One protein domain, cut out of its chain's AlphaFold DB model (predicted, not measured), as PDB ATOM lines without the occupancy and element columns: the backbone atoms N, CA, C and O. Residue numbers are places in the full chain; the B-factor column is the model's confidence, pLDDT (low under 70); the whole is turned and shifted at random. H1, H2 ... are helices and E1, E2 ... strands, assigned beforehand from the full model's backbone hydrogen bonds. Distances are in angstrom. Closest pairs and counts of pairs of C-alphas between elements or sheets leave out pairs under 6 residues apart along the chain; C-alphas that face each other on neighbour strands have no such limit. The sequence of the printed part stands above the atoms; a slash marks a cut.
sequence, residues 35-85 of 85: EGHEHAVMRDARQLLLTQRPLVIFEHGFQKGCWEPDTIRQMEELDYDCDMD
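AT A GLANCE: This is residues 35 to 85 of the 85 residues of the protein "Methyltransf_21 domain-containing protein" of Candidatus Anoxychlamydiales bacterium (UniProt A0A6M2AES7). Two short helices, H1 and H3, pack on each other at a slant, H2 turns off at a corner after H1, and the chain folds back through the lone strand E1 and a wide loop, residues 59 to 68, into H3. The 51 printed residues hold, in order, H1, H2, E1 and H3, mostly helix. The whole is compact, with a radius of gyration of the C-alphas of 11.0 A and spans of 34 by 24 by 16 A.

HOW THE PARTS SIT: Start at H1, residues 38 to 44; it touches H3, residues 69 to 77, at His 39 and Thr 71, their closest C-alphas, 4.7 A apart. They run the same way at a steep tilt of 40 degrees. H2, residues 46 to 52, is close to H1 but not clearly touching, the closest C-alphas, Met 42 and Leu 49, being 8.0 A apart; their lines are about perpendicular, at 79 degrees. H2 and H3 are apart. E1, residues 55 to 58, pairs with no named strand. In H1, H2 and H3 every O i to N i+4 pair is within hydrogen-bond range.

IN THESE COORDINATES: Find C-alpha 38 at (7.211, -54.604, 1.922), where H1 begins its 10.2 A; H2 spans 10.1 A, E1 10.2 A, and H3 12.2 A to C-alpha 77 at (5.438, -45.699, -10.531).

THE WHOLE: The farthest C-alphas, Thr 51 and Lys 64, are 34.3 A apart. The printed part has no cut and no long link; pLDDT is under 70 at residues 61 to 69 and 85.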
ATOM      1  N   GLU A  35       9.978 -58.106   6.893       81.56
ATOM      2  CA  GLU A  35      10.667 -59.368   6.593       81.56
ATOM      3  C   GLU A  35      10.147 -60.068   5.315       81.56
ATOM      4  O   GLU A  35       9.926 -61.285   5.305       81.56
ATOM      5  N   GLY A  36       9.932 -59.304   4.231       77.50
ATOM      6  CA  GLY A  36       9.549 -59.824   2.905       77.50
ATOM      7  C   GLY A  36       8.098 -59.563   2.480       77.50
ATOM      8  O   GLY A  36       7.577 -60.275   1.622       77.50
ATOM      9  N   HIS A  37       7.420 -58.602   3.109       84.94
ATOM     10  CA  HIS A  37       6.049 -58.181   2.769       84.94
ATOM     11  C   HIS A  37       5.959 -56.681   2.439       84.94
ATOM     12  O   HIS A  37       4.874 -56.090   2.485       84.94
ATOM     13  N   GLU A  38       7.088 -56.045   2.125       88.25
ATOM     14  CA  GLU A  38       7.211 -54.604   1.922       88.25
ATOM     15  C   GLU A  38       6.303 -54.131   0.776       88.25
ATOM     16  O   GLU A  38       5.550 -53.165   0.947       88.25
ATOM     17  N   HIS A  39       6.271 -54.868  -0.343       88.00
ATOM     18  CA  HIS A  39       5.405 -54.556  -1.484       88.00
ATOM     19  C   HIS A  39       3.918 -54.485  -1.103       88.00
ATOM     20  O   HIS A  39       3.177 -53.604  -1.549       88.00
ATOM     21  N   ALA A  40       3.448 -55.416  -0.265       88.81
ATOM     22  CA  ALA A  40       2.048 -55.460   0.149       88.81
ATOM     23  C   ALA A  40       1.680 -54.234   0.998       88.81
ATOM     24  O   ALA A  40       0.620 -53.641   0.782       88.81
ATOM     25  N   VAL A  41       2.575 -53.821   1.902       90.81
ATOM     26  CA  VAL A  41       2.398 -52.614   2.721       90.81
ATOM     27  C   VAL A  41       2.307 -51.376   1.832       90.81
ATOM     28  O   VAL A  41       1.367 -50.595   1.968       90.81
ATOM     29  N   MET A  42       3.235 -51.211   0.887       90.00
ATOM     30  CA  MET A  42       3.258 -50.047  -0.006       90.00
ATOM     31  C   MET A  42       2.040 -49.997  -0.937       90.00
ATOM     32  O   MET A  42       1.430 -48.940  -1.109       90.00
ATOM     33  N   ARG A  43       1.617 -51.145  -1.481       90.62
ATOM     34  CA  ARG A  43       0.412 -51.255  -2.319       90.62
ATOM     35  C   ARG A  43      -0.846 -50.785  -1.602       90.62
ATOM     36  O   ARG A  43      -1.679 -50.114  -2.210       90.62
ATOM     37  N   ASP A  44      -1.001 -51.160  -0.338       89.62
ATOM     38  CA  ASP A  44      -2.187 -50.847   0.458       89.62
ATOM     39  C   ASP A  44      -2.073 -49.511   1.228       89.62
ATOM     40  O   ASP A  44      -3.032 -49.109   1.884       89.62
ATOM     41  N   ALA A  45      -0.945 -48.803   1.093       92.19
ATOM     42  CA  ALA A  45      -0.709 -47.425   1.546       92.19
ATOM     43  C   ALA A  45      -0.745 -46.403   0.389       92.19
ATOM     44  O   ALA A  45      -0.193 -45.302   0.478       92.19
ATOM     45  N   ARG A  46      -1.315 -46.777  -0.759       92.62
ATOM     46  CA  ARG A  46      -1.194 -46.000  -1.998       92.62
ATOM     47  C   ARG A  46      -1.774 -44.591  -1.872       92.62
ATOM     48  O   ARG A  46      -1.206 -43.657  -2.442       92.62
ATOM     49  N   GLN A  47      -2.900 -44.420  -1.176       92.56
ATOM     50  CA  GLN A  47      -3.528 -43.105  -1.044       92.56
ATOM     51  C   GLN A  47      -2.646 -42.171  -0.209       92.56
ATOM     52  O   GLN A  47      -2.410 -41.026  -0.607       92.56
ATOM     53  N   LEU A  48      -2.107 -42.671   0.903       92.88
ATOM     54  CA  LEU A  48      -1.128 -41.980   1.734       92.88
ATOM     55  C   LEU A  48       0.106 -41.542   0.939       92.88
ATOM     56  O   LEU A  48       0.476 -40.364   0.974       92.88
ATOM     57  N   LEU A  49       0.724 -42.472   0.205       94.62
ATOM     58  CA  LEU A  49       1.949 -42.222  -0.558       94.62
ATOM     59  C   LEU A  49       1.736 -41.156  -1.642       94.62
ATOM     60  O   LEU A  49       2.564 -40.261  -1.794       94.62
ATOM     61  N   LEU A  50       0.592 -41.177  -2.331       93.88
ATOM     62  CA  LEU A  50       0.271 -40.183  -3.360       93.88
ATOM     63  C   LEU A  50      -0.057 -38.799  -2.806       93.88
ATOM     64  O   LEU A  50       0.307 -37.790  -3.410       93.88
ATOM     65  N   THR A  51      -0.800 -38.737  -1.703       92.44
ATOM     66  CA  THR A  51      -1.344 -37.464  -1.211       92.44
ATOM     67  C   THR A  51      -0.420 -36.756  -0.237       92.44
ATOM     68  O   THR A  51      -0.316 -35.531  -0.283       92.44
ATOM     69  N   GLN A  52       0.255 -37.500   0.637       93.00
ATOM     70  CA  GLN A  52       1.071 -36.920   1.704       93.00
ATOM     71  C   GLN A  52       2.566 -36.941   1.384       93.00
ATOM     72  O   GLN A  52       3.320 -36.158   1.970       93.00
ATOM     73  N   ARG A  53       2.978 -37.793   0.435       94.75
ATOM     74  CA  ARG A  53       4.358 -37.946  -0.040       94.75
ATOM     75  C   ARG A  53       5.390 -37.994   1.104       94.75
ATOM     76  O   ARG A  53       6.291 -37.149   1.148       94.75
ATOM     77  N   PRO A  54       5.250 -38.918   2.075       95.50
ATOM     78  CA  PRO A  54       6.225 -39.067   3.152       95.50
ATOM     79  C   PRO A  54       7.567 -39.573   2.618       95.50
ATOM     80  O   PRO A  54       7.599 -40.269   1.609       95.50
ATOM     81  N   LEU A  55       8.654 -39.295   3.340       96.19
ATOM     82  CA  LEU A  55       9.910 -40.028   3.171       96.19
ATOM     83  C   LEU A  55       9.703 -41.481   3.623       96.19
ATOM     84  O   LEU A  55       9.179 -41.708   4.715       96.19
ATOM     85  N   VAL A  56      10.120 -42.451   2.811       94.62
ATOM     86  CA  VAL A  56       9.966 -43.879   3.114       94.62
ATOM     87  C   VAL A  56      11.344 -44.514   3.234       94.62
ATOM     88  O   VAL A  56      12.172 -44.367   2.344       94.62
ATOM     89  N   ILE A  57      11.571 -45.220   4.339       93.38
ATOM     90  CA  ILE A  57      12.715 -46.115   4.519       93.38
ATOM     91  C   ILE A  57      12.151 -47.513   4.713       93.38
ATOM     92  O   ILE A  57      11.277 -47.709   5.559       93.38
ATOM     93  N   PHE A  58      12.652 -48.481   3.957       89.44
ATOM     94  CA  PHE A  58      12.263 -49.874   4.118       89.44
ATOM     95  C   PHE A  58      13.484 -50.783   4.189       89.44
ATOM     96  O   PHE A  58      14.520 -50.487   3.594       89.44
ATOM     97  N   GLU A  59      13.376 -51.868   4.952       85.50
ATOM     98  CA  GLU A  59      14.395 -52.910   4.945       85.50
ATOM     99  C   GLU A  59      14.268 -53.759   3.682       85.50
ATOM    100  O   GLU A  59      13.191 -54.236   3.332       85.50
ATOM    101  N   HIS A  60      15.392 -53.955   2.997       74.75
ATOM    102  CA  HIS A  60      15.491 -54.883   1.884       74.75
ATOM    103  C   HIS A  60      16.240 -56.137   2.342       74.75
ATOM    104  O   HIS A  60      17.472 -56.193   2.332       74.75
ATOM    105  N   GLY A  61      15.489 -57.152   2.772       63.56
ATOM    106  CA  GLY A  61      16.043 -58.433   3.201       63.56
ATOM    107  C   GLY A  61      16.342 -59.360   2.019       63.56
ATOM    108  O   GLY A  61      15.464 -59.678   1.220       63.56
ATOM    109  N   PHE A  62      17.571 -59.879   1.926       55.50
ATOM    110  CA  PHE A  62      17.895 -60.953   0.979       55.50
ATOM    111  C   PHE A  62      17.416 -62.302   1.529       55.50
ATOM    112  O   PHE A  62      18.199 -63.114   2.026       55.50
ATOM    113  N   GLN A  63      16.118 -62.577   1.443       57.56
ATOM    114  CA  GLN A  63      15.630 -63.946   1.572       57.56
ATOM    115  C   GLN A  63      15.811 -64.658   0.215       57.56
ATOM    116  O   GLN A  63      15.582 -64.120  -0.872       57.56
ATOM    117  N   LYS A  64      16.333 -65.887   0.255       49.75
ATOM    118  CA  LYS A  64      16.751 -66.631  -0.940       49.75
ATOM    119  C   LYS A  64      15.535 -66.937  -1.831       49.75
ATOM    120  O   LYS A  64      14.809 -67.886  -1.560       49.75
ATOM    121  N   GLY A  65      15.352 -66.171  -2.910       54.81
ATOM    122  CA  GLY A  65      14.273 -66.364  -3.892       54.81
ATOM    123  C   GLY A  65      13.180 -65.292  -3.900       54.81
ATOM    124  O   GLY A  65      12.306 -65.366  -4.756       54.81
ATOM    125  N   CYS A  66      13.244 -64.291  -3.025       52.81
ATOM    126  CA  CYS A  66      12.309 -63.160  -2.997       52.81
ATOM    127  C   CYS A  66      13.061 -61.836  -3.145       52.81
ATOM    128  O   CYS A  66      12.895 -60.899  -2.369       52.81
ATOM    129  N   TRP A  67      13.911 -61.767  -4.174       54.78
ATOM    130  CA  TRP A  67      14.300 -60.464  -4.702       54.78
ATOM    131  C   TRP A  67      12.995 -59.740  -5.041       54.78
ATOM    132  O   TRP A  67      12.202 -60.287  -5.809       54.78
ATOM    133  N   GLU A  68      12.747 -58.584  -4.426       63.03
ATOM    134  CA  GLU A  68      11.472 -57.866  -4.542       63.03
ATOM    135  C   GLU A  68      11.648 -56.567  -5.361       63.03
ATOM    136  O   GLU A  68      11.483 -55.463  -4.840       63.03
ATOM    137  N   PRO A  69      12.006 -56.657  -6.663       68.44
ATOM    138  CA  PRO A  69      12.088 -55.486  -7.539       68.44
ATOM    139  C   PRO A  69      10.751 -54.766  -7.681       68.44
ATOM    140  O   PRO A  69      10.715 -53.598  -8.060       68.44
ATOM    141  N   ASP A  70       9.658 -55.461  -7.378       81.50
ATOM    142  CA  ASP A  70       8.307 -54.933  -7.476       81.50
ATOM    143  C   ASP A  70       8.063 -53.801  -6.470       81.50
ATOM    144  O   ASP A  70       7.286 -52.897  -6.766       81.50
ATOM    145  N   THR A  71       8.760 -53.787  -5.328       85.25
ATOM    146  CA  THR A  71       8.677 -52.711  -4.325       85.25
ATOM    147  C   THR A  71       9.301 -51.419  -4.847       85.25
ATOM    148  O   THR A  71       8.658 -50.373  -4.831       85.25
ATOM    149  N   ILE A  72      10.517 -51.490  -5.398       88.31
ATOM    150  CA  ILE A  72      11.196 -50.317  -5.979       88.31
ATOM    151  C   ILE A  72      10.405 -49.803  -7.181       88.31
ATOM    152  O   ILE A  72      10.048 -48.629  -7.231       88.31
ATOM    153  N   ARG A  73      10.044 -50.697  -8.108       88.94
ATOM    154  CA  ARG A  73       9.262 -50.342  -9.295       88.94
ATOM    155  C   ARG A  73       7.932 -49.684  -8.930       88.94
ATOM    156  O   ARG A  73       7.525 -48.719  -9.567       88.94
ATOM    157  N   GLN A  74       7.243 -50.197  -7.915       89.69
ATOM    158  CA  GLN A  74       6.005 -49.598  -7.432       89.69
ATOM    159  C   GLN A  74       6.221 -48.169  -6.929       89.69
ATOM    160  O   GLN A  74       5.395 -47.301  -7.203       89.69
ATOM    161  N   MET A  75       7.303 -47.917  -6.196       92.69
ATOM    162  CA  MET A  75       7.614 -46.580  -5.694       92.69
ATOM    163  C   MET A  75       7.972 -45.623  -6.836       92.69
ATOM    164  O   MET A  75       7.460 -44.503  -6.871       92.69
ATOM    165  N   GLU A  76       8.736 -46.078  -7.829       93.06
ATOM    166  CA  GLU A  76       9.007 -45.317  -9.056       93.06
ATOM    167  C   GLU A  76       7.714 -44.985  -9.827       93.06
ATOM    168  O   GLU A  76       7.528 -43.855 -10.277       93.06
ATOM    169  N   GLU A  77       6.765 -45.926  -9.929       93.81
ATOM    170  CA  GLU A  77       5.438 -45.699 -10.531       93.81
ATOM    171  C   GLU A  77       4.596 -44.665  -9.752       93.81
ATOM    172  O   GLU A  77       3.677 -44.057 -10.311       93.81
ATOM    173  N   LEU A  78       4.912 -44.439  -8.473       93.81
ATOM    174  CA  LEU A  78       4.341 -43.391  -7.625       93.81
ATOM    175  C   LEU A  78       5.166 -42.092  -7.637       93.81
ATOM    176  O   LEU A  78       4.887 -41.202  -6.831       93.81
ATOM    177  N   ASP A  79       6.129 -41.960  -8.556       95.00
ATOM    178  CA  ASP A  79       6.978 -40.777  -8.739       95.00
ATOM    179  C   ASP A  79       7.915 -40.509  -7.542       95.00
ATOM    180  O   ASP A  79       8.253 -39.365  -7.232       95.00
ATOM    181  N   TYR A  80       8.328 -41.563  -6.833       94.75
ATOM    182  CA  TYR A  80       9.380 -41.483  -5.822       94.75
ATOM    183  C   TYR A  80      10.768 -41.618  -6.448       94.75
ATOM    184  O   TYR A  80      11.012 -42.514  -7.253       94.75
ATOM    185  N   ASP A  81      11.687 -40.760  -6.008       94.06
ATOM    186  CA  ASP A  81      13.116 -40.921  -6.259       94.06
ATOM    187  C   ASP A  81      13.666 -41.971  -5.286       94.06
ATOM    188  O   ASP A  81      13.585 -41.791  -4.066       94.06
ATOM    189  N   CYS A  82      14.122 -43.102  -5.821       89.69
ATOM    190  CA  CYS A  82      14.542 -44.259  -5.038       89.69
ATOM    191  C   CYS A  82      16.067 -44.357  -5.050       89.69
ATOM    192  O   CYS A  82      16.662 -44.699  -6.071       89.69
ATOM    193  N   ASP A  83      16.682 -44.085  -3.902       86.38
ATOM    194  CA  ASP A  83      18.115 -44.263  -3.691       86.38
ATOM    195  C   ASP A  83      18.393 -45.639  -3.064       86.38
ATOM    196  O   ASP A  83      17.676 -46.068  -2.156       86.38
ATOM    197  N   MET A  84      19.406 -46.337  -3.576       70.94
ATOM    198  CA  MET A  84      19.776 -47.710  -3.200       70.94
ATOM    199  C   MET A  84      21.239 -47.793  -2.729       70.94
ATOM    200  O   MET A  84      21.881 -48.831  -2.915       70.94
ATOM    201  N   ASP A  85      21.754 -46.686  -2.185       64.19
ATOM    202  CA  ASP A  85      23.085 -46.552  -1.570       64.19
ATOM    203  C   ASP A  85      23.468 -47.692  -0.599       64.19
ATOM    204  O   ASP A  85      22.630 -48.115   0.237       64.19
TER     205      ASP A  85